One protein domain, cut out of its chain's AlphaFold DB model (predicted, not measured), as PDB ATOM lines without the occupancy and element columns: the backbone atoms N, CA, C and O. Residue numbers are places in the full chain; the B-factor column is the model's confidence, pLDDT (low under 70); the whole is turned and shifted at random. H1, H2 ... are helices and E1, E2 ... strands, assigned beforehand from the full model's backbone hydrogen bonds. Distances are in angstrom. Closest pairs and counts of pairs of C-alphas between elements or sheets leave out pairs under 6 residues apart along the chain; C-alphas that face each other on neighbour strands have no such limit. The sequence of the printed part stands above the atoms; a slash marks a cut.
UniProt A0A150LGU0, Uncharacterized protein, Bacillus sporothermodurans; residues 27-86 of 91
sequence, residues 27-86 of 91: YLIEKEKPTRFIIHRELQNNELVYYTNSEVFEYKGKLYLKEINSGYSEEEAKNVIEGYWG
ATOM      1  N   TYR A  27     118.864 149.127 110.712       88.19
ATOM      2  CA  TYR A  27     117.545 149.709 110.528       88.19
ATOM      3  C   TYR A  27     116.563 148.654 110.022       88.19
ATOM      4  O   TYR A  27     116.916 147.744 109.272       88.19
ATOM      5  N   LEU A  28     115.309 148.785 110.438       90.56
ATOM      6  CA  LEU A  28     114.185 148.003 109.945       90.56
ATOM      7  C   LEU A  28     113.232 148.951 109.217       90.56
ATOM      8  O   LEU A  28     112.823 149.962 109.781       90.56
ATOM      9  N   ILE A  29     112.881 148.613 107.976       90.56
ATOM     10  CA  ILE A  29     111.865 149.332 107.204       90.56
ATOM     11  C   ILE A  29     110.592 148.486 107.202       90.56
ATOM     12  O   ILE A  29     110.550 147.389 106.636       90.56
ATOM     13  N   GLU A  30     109.550 148.991 107.849       88.94
ATOM     14  CA  GLU A  30     108.224 148.387 107.879       88.94
ATOM     15  C   GLU A  30     107.340 149.013 106.801       88.94
ATOM     16  O   GLU A  30     107.159 150.227 106.744       88.94
ATOM     17  N   LYS A  31     106.735 148.188 105.946       91.12
ATOM     18  CA  LYS A  31     105.708 148.652 105.013       91.12
ATOM     19  C   LYS A  31     104.338 148.625 105.695       91.12
ATOM     20  O   LYS A  31     103.671 147.593 105.691       91.12
ATOM     21  N   GLU A  32     103.910 149.767 106.230       87.38
ATOM     22  CA  GLU A  32     102.592 149.913 106.866       87.38
ATOM     23  C   GLU A  32     101.475 150.010 105.809       87.38
ATOM     24  O   GLU A  32     100.414 149.401 105.938       87.38
ATOM     25  N   LYS A  33     101.709 150.775 104.730       87.00
ATOM     26  CA  LYS A  33     100.743 151.014 103.638       87.00
ATOM     27  C   LYS A  33     101.448 151.032 102.278       87.00
ATOM     28  O   LYS A  33     102.675 151.098 102.227       87.00
ATOM     29  N   PRO A  34     100.714 151.014 101.145       87.81
ATOM     30  CA  PRO A  34     101.329 151.100  99.818       87.81
ATOM     31  C   PRO A  34     102.286 152.287  99.644       87.81
ATOM     32  O   PRO A  34     103.276 152.153  98.934       87.81
ATOM     33  N   THR A  35     102.005 153.401 100.322       89.75
ATOM     34  CA  THR A  35     102.756 154.663 100.254       89.75
ATOM     35  C   THR A  35     103.245 155.125 101.628       89.75
ATOM     36  O   THR A  35     103.375 156.324 101.862       89.75
ATOM     37  N   ARG A  36     103.410 154.205 102.588       90.00
ATOM     38  CA  ARG A  36     103.948 154.535 103.914       90.00
ATOM     39  C   ARG A  36     104.881 153.437 104.387       90.00
ATOM     40  O   ARG A  36     104.450 152.310 104.637       90.00
ATOM     41  N   PHE A  37     106.144 153.811 104.505       92.19
ATOM     42  CA  PHE A  37     107.238 152.983 104.978       92.19
ATOM     43  C   PHE A  37     107.765 153.601 106.264       92.19
ATOM     44  O   PHE A  37     108.177 154.754 106.255       92.19
ATOM     45  N   ILE A  38     107.713 152.866 107.365       92.50
ATOM     46  CA  ILE A  38     108.171 153.313 108.677       92.50
ATOM     47  C   ILE A  38     109.596 152.814 108.887       92.50
ATOM     48  O   ILE A  38     109.924 151.680 108.549       92.50
ATOM     49  N   ILE A  39     110.449 153.670 109.433       92.44
ATOM     50  CA  ILE A  39     111.837 153.354 109.740       92.44
ATOM     51  C   ILE A  39     111.960 153.157 111.249       92.44
ATOM     52  O   ILE A  39     111.513 153.986 112.042       92.44
ATOM     53  N   HIS A  40     112.620 152.074 111.637       91.69
ATOM     54  CA  HIS A  40     112.963 151.739 113.013       91.69
ATOM     55  C   HIS A  40     114.474 151.543 113.121       91.69
ATOM     56  O   HIS A  40     115.089 150.986 112.211       91.69
ATOM     57  N   ARG A  41     115.080 151.963 114.232       91.94
ATOM     58  CA  ARG A  41     116.520 151.794 114.489       91.94
ATOM     59  C   ARG A  41     116.741 150.689 115.512       91.94
ATOM     60  O   ARG A  41     116.085 150.700 116.550       91.94
ATOM     61  N   GLU A  42     117.653 149.765 115.231       89.94
ATOM     62  CA  GLU A  42     118.089 148.747 116.188       89.94
ATOM     63  C   GLU A  42     118.777 149.430 117.376       89.94
ATOM     64  O   GLU A  42     119.641 150.293 117.199       89.94
ATOM     65  N   LEU A  43     118.369 149.047 118.581       88.25
ATOM     66  CA  LEU A  43     118.960 149.503 119.828       88.25
ATOM     67  C   LEU A  43     120.061 148.546 120.261       88.25
ATOM     68  O   LEU A  43     119.886 147.326 120.255       88.25
ATOM     69  N   GLN A  44     121.177 149.106 120.715       84.75
ATOM     70  CA  GLN A  44     122.167 148.351 121.467       84.75
ATOM     71  C   GLN A  44     121.657 148.090 122.892       84.75
ATOM     72  O   GLN A  44     120.891 148.869 123.459       84.75
ATOM     73  N   ASN A  45     122.107 146.995 123.513       78.12
ATOM     74  CA  ASN A  45     121.632 146.579 124.842       78.12
ATOM     75  C   ASN A  45     121.815 147.651 125.933       78.12
ATOM     76  O   ASN A  45     121.036 147.710 126.880       78.12
ATOM     77  N   ASN A  46     122.842 148.493 125.815       81.44
ATOM     78  CA  ASN A  46     123.116 149.595 126.739       81.44
ATOM     79  C   ASN A  46     122.224 150.828 126.511       81.44
ATOM     80  O   ASN A  46     122.180 151.691 127.380       81.44
ATOM     81  N   GLU A  47     121.519 150.927 125.381       81.31
ATOM     82  CA  GLU A  47     120.651 152.065 125.066       81.31
ATOM     83  C   GLU A  47     119.250 151.930 125.678       81.31
ATOM     84  O   GLU A  47     118.553 152.928 125.843       81.31
ATOM     85  N   LEU A  48     118.832 150.717 126.060       82.31
ATOM     86  CA  LEU A  48     117.476 150.450 126.556       82.31
ATOM     87  C   LEU A  48     117.107 151.295 127.788       82.31
ATOM     88  O   LEU A  48     115.948 151.646 127.966       82.31
ATOM     89  N   VAL A  49     118.091 151.669 128.610       86.62
ATOM     90  CA  VAL A  49     117.884 152.501 129.809       86.62
ATOM     91  C   VAL A  49     117.359 153.908 129.499       86.62
ATOM     92  O   VAL A  49     116.841 154.566 130.397       86.62
ATOM     93  N   TYR A  50     117.496 154.372 128.255       88.81
ATOM     94  CA  TYR A  50     117.068 155.705 127.823       88.81
ATOM     95  C   TYR A  50     115.658 155.735 127.231       88.81
ATOM     96  O   TYR A  50     115.152 156.821 126.955       88.81
ATOM     97  N   TYR A  51     115.026 154.577 127.038       87.75
ATOM     98  CA  TYR A  51     113.750 154.464 126.343       87.75
ATOM     99  C   TYR A  51     112.728 153.714 127.187       87.75
ATOM    100  O   TYR A  51     113.047 152.805 127.952       87.75
ATOM    101  N   THR A  52     111.463 154.086 127.035       88.88
ATOM    102  CA  THR A  52     110.368 153.383 127.697       88.88
ATOM    103  C   THR A  52     109.958 152.134 126.918       88.88
ATOM    104  O   THR A  52     110.094 152.060 125.697       88.88
ATOM    105  N   ASN A  53     109.347 151.162 127.605       85.38
ATOM    106  CA  ASN A  53     108.795 149.956 126.967       85.38
ATOM    107  C   ASN A  53     107.761 150.269 125.868       85.38
ATOM    108  O   ASN A  53     107.546 149.459 124.971       85.38
ATOM    109  N   SER A  54     107.102 151.432 125.923       89.75
ATOM    110  CA  SER A  54     106.176 151.879 124.878       89.75
ATOM    111  C   SER A  54     106.876 152.325 123.599       89.75
ATOM    112  O   SER A  54     106.286 152.187 122.527       89.75
ATOM    113  N   GLU A  55     108.109 152.817 123.692       90.31
ATOM    114  CA  GLU A  55     108.892 153.341 122.568       90.31
ATOM    115  C   GLU A  55     109.681 152.251 121.846       90.31
ATOM    116  O   GLU A  55     110.122 152.457 120.720       90.31
ATOM    117  N   VAL A  56     109.830 151.076 122.456       93.19
ATOM    118  CA  VAL A  56     110.611 149.968 121.902       93.19
ATOM    119  C   VAL A  56     109.735 148.770 121.554       93.19
ATOM    120  O   VAL A  56     108.619 148.609 122.055       93.19
ATOM    121  N   PHE A  57     110.225 147.923 120.659       92.06
ATOM    122  CA  PHE A  57     109.625 146.626 120.362       92.06
ATOM    123  C   PHE A  57     110.693 145.610 119.979       92.06
ATOM    124  O   PHE A  57     111.782 145.972 119.533       92.06
ATOM    125  N   GLU A  58     110.366 144.334 120.151       91.69
ATOM    126  CA  GLU A  58     111.225 143.238 119.723       91.69
ATOM    127  C   GLU A  58     110.795 142.730 118.347       91.69
ATOM    128  O   GLU A  58     109.614 142.482 118.091       91.69
ATOM    129  N   TYR A  59     111.770 142.530 117.466       88.50
ATOM    130  CA  TYR A  59     111.583 141.881 116.181       88.50
ATOM    131  C   TYR A  59     112.752 140.935 115.904       88.50
ATOM    132  O   TYR A  59     113.909 141.349 115.880       88.50
ATOM    133  N   LYS A  60     112.456 139.642 115.707       88.31
ATOM    134  CA  LYS A  60     113.458 138.577 115.492       88.31
ATOM    135  C   LYS A  60     114.576 138.552 116.554       88.31
ATOM    136  O   LYS A  60     115.742 138.363 116.217       88.31
ATOM    137  N   GLY A  61     114.222 138.743 117.827       87.75
ATOM    138  CA  GLY A  61     115.174 138.725 118.944       87.75
ATOM    139  C   GLY A  61     116.076 139.962 119.042       87.75
ATOM    140  O   GLY A  61     117.032 139.951 119.811       87.75
ATOM    141  N   LYS A  62     115.796 141.013 118.265       89.62
ATOM    142  CA  LYS A  62     116.478 142.311 118.315       89.62
ATOM    143  C   LYS A  62     115.506 143.393 118.776       89.62
ATOM    144  O   LYS A  62     114.324 143.345 118.433       89.62
ATOM    145  N   LEU A  63     116.003 144.366 119.536       91.44
ATOM    146  CA  LEU A  63     115.214 145.504 120.005       91.44
ATOM    147  C   LEU A  63     115.322 146.668 119.029       91.44
ATOM    148  O   LEU A  63     116.408 147.000 118.563       91.44
ATOM    149  N   TYR A  64     114.193 147.309 118.763       92.56
ATOM    150  CA  TYR A  64     114.099 148.449 117.865       92.56
ATOM    151  C   TYR A  64     113.347 149.600 118.522       92.56
ATOM    152  O   TYR A  64     112.361 149.388 119.231       92.56
ATOM    153  N   LEU A  65     113.784 150.825 118.234       92.81
ATOM    154  CA  LEU A  65     113.039 152.043 118.531       92.81
ATOM    155  C   LEU A  65     111.907 152.208 117.504       92.81
ATOM    156  O   LEU A  65     112.137 152.114 116.294       92.81
ATOM    157  N   LYS A  66     110.679 152.425 117.977       91.69
ATOM    158  CA  LYS A  66     109.490 152.601 117.132       91.69
ATOM    159  C   LYS A  66     109.567 153.900 116.336       91.69
ATOM    160  O   LYS A  66     109.951 154.921 116.888       91.69
ATOM    161  N   GLU A  67     109.162 153.820 115.065       89.94
ATOM    162  CA  GLU A  67     108.859 154.949 114.172       89.94
ATOM    163  C   GLU A  67     109.787 156.159 114.351       89.94
ATOM    164  O   GLU A  67     109.372 157.245 114.744       89.94
ATOM    165  N   ILE A  68     111.075 155.976 114.055       91.62
ATOM    166  CA  ILE A  68     112.032 157.086 114.124       91.62
ATOM    167  C   ILE A  68     111.872 158.052 112.947       91.62
ATOM    168  O   ILE A  68     112.274 159.209 113.040       91.62
ATOM    169  N   ASN A  69     111.318 157.563 111.831       92.44
ATOM    170  CA  ASN A  69     110.982 158.341 110.644       92.44
ATOM    171  C   ASN A  69     110.078 157.527 109.703       92.44
ATOM    172  O   ASN A  69     109.765 156.365 109.974       92.44
ATOM    173  N   SER A  70     109.688 158.117 108.574       91.56
ATOM    174  CA  SER A  70     108.946 157.434 107.518       91.56
ATOM    175  C   SER A  70     109.294 157.962 106.123       91.56
ATOM    176  O   SER A  70     109.862 159.040 105.986       91.56
ATOM    177  N   GLY A  71     108.945 157.197 105.092       90.75
ATOM    178  CA  GLY A  71     109.019 157.594 103.687       90.75
ATOM    179  C   GLY A  71     107.768 157.170 102.917       90.75
ATOM    180  O   GLY A  71     107.016 156.288 103.354       90.75
ATOM    181  N   TYR A  72     107.545 157.774 101.751       91.88
ATOM    182  CA  TYR A  72     106.431 157.436 100.860       91.88
ATOM    183  C   TYR A  72     106.750 156.258  99.933       91.88
ATOM    184  O   TYR A  72     105.847 155.663  99.339       91.88
ATOM    185  N   SER A  73     108.025 155.883  99.838       91.31
ATOM    186  CA  SER A  73     108.511 154.711  99.114       91.31
ATOM    187  C   SER A  73     109.635 154.012  99.880       91.31
ATOM    188  O   SER A  73     110.255 154.580 100.777       91.31
ATOM    189  N   GLU A  74     109.914 152.765  99.506       88.38
ATOM    190  CA  GLU A  74     111.041 152.004 100.049       88.38
ATOM    191  C   GLU A  74     112.391 152.672  99.741       88.38
ATOM    192  O   GLU A  74     113.294 152.652 100.571       88.38
ATOM    193  N   GLU A  75     112.520 153.279  98.560       89.31
ATOM    194  CA  GLU A  75     113.719 154.007  98.137       89.31
ATOM    195  C   GLU A  75     113.913 155.287  98.950       89.31
ATOM    196  O   GLU A  75     114.996 155.537  99.466       89.31
ATOM    197  N   GLU A  76     112.845 156.049  99.169       90.38
ATOM    198  CA  GLU A  76     112.897 157.235 100.022       90.38
ATOM    199  C   GLU A  76     113.254 156.878 101.468       90.38
ATOM    200  O   GLU A  76     114.086 157.544 102.076       90.38
ATOM    201  N   ALA A  77     112.694 155.791 102.005       88.38
ATOM    202  CA  ALA A  77     113.039 155.336 103.344       88.38
ATOM    203  C   ALA A  77     114.529 154.956 103.467       88.38
ATOM    204  O   ALA A  77     115.156 155.242 104.487       88.38
ATOM    205  N   LYS A  78     115.125 154.366 102.419       86.81
ATOM    206  CA  LYS A  78     116.577 154.120 102.358       86.81
ATOM    207  C   LYS A  78     117.372 155.418 102.290       86.81
ATOM    208  O   LYS A  78     118.306 155.569 103.069       86.81
ATOM    209  N   ASN A  79     116.968 156.365 101.446       87.50
ATOM    210  CA  ASN A  79     117.633 157.665 101.325       87.50
ATOM    211  C   ASN A  79     117.615 158.438 102.654       87.50
ATOM    212  O   ASN A  79     118.591 159.093 103.005       87.50
ATOM    213  N   VAL A  80     116.533 158.327 103.432       88.44
ATOM    214  CA  VAL A  80     116.460 158.886 104.793       88.44
ATOM    215  C   VAL A  80     117.496 158.236 105.711       88.44
ATOM    216  O   VAL A  80     118.195 158.946 106.434       88.44
ATOM    217  N   ILE A  81     117.622 156.904 105.679       85.94
ATOM    218  CA  ILE A  81     118.633 156.187 106.470       85.94
ATOM    219  C   ILE A  81     120.040 156.630 106.064       85.94
ATOM    220  O   ILE A  81     120.853 156.926 106.933       85.94
ATOM    221  N   GLU A  82     120.323 156.709 104.765       83.62
ATOM    222  CA  GLU A  82     121.608 157.185 104.247       83.62
ATOM    223  C   GLU A  82     121.898 158.630 104.678       83.62
ATOM    224  O   GLU A  82     123.012 158.935 105.107       83.62
ATOM    225  N   GLY A  83     120.883 159.498 104.665       81.44
ATOM    226  CA  GLY A  83     120.979 160.885 105.114       81.44
ATOM    227  C   GLY A  83     121.361 161.038 106.589       81.44
ATOM    228  O   GLY A  83     122.063 161.990 106.929       81.44
ATOM    229  N   TYR A  84     120.984 160.098 107.466       80.38
ATOM    230  CA  TYR A  84     121.416 160.125 108.871       80.38
ATOM    231  C   TYR A  84     122.922 159.973 109.047       80.38
ATOM    232  O   TYR A  84     123.476 160.461 110.031       80.38
ATOM    233  N   TRP A  85     123.579 159.300 108.107       74.56
ATOM    234  CA  TRP A  85     125.000 158.988 108.210       74.56
ATOM    235  C   TRP A  85     125.892 159.973 107.475       74.56
ATOM    236  O   TRP A  85     127.104 159.938 107.681       74.56
ATOM    237  N   GLY A  86     125.299 160.878 106.691       57.81
ATOM    238  CA  GLY A  86     126.037 161.819 105.867       57.81
ATOM    239  C   GLY A  86     126.814 161.107 104.760       57.81
ATOM    240  O   GLY A  86     127.251 159.963 104.880       57.81
TER     241      GLY A  86
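AT A GLANCE: This is residues 27 to 86 of the 91 residues of an uncharacterized protein of Bacillus sporothermodurans (UniProt A0A150LGU0). A strongly twisted four-stranded sheet curls like part of a barrel, with helix H1 packed slantwise over one face. The 60 printed residues run E1, E2, E3, E4, H1; the antiparallel sheet has the order E1 E2 E4 E3, and the class is mixed. The whole is compact, radius of gyration of the C-alphas 11.9 A, spanning 32 by 27 by 18 A.

HOW THE PARTS SIT: E1, residues 27 to 33, and E2, residues 36 to 42, form an antiparallel hairpin, with N 30 and O 38 within hydrogen-bond range at 2.8 A. E2 is antiparallel to its neighbour E4, residues 62 to 71, with N 39 and O 69 at 2.8 A. E4 bends by 65 degrees at residue 66. E3, residues 56 to 59, forms a hairpin with E4, N 57 and O 64 at 3.0 A. H1, residues 74 to 85, is on the sheet at a height of 8.4 A; its closest C-alphas to E2 are Glu 74 and Phe 37, 6.3 A. In H1, 7 of 8 O i to N i+4 pairs are within range.

IN THESE COORDINATES: E1 begins at C-alpha 27 (117.545, 149.709, 110.528) and measures 18.2 A, E2 19.6 A, E3 10.0 A, E4 22.4 A. H1, 17.6 A, ends at C-alpha 85 (125.000, 158.988, 108.210).

THE WHOLE: The printed part has no cut. The link E2 to E3 is long. Residue 86 is under 70.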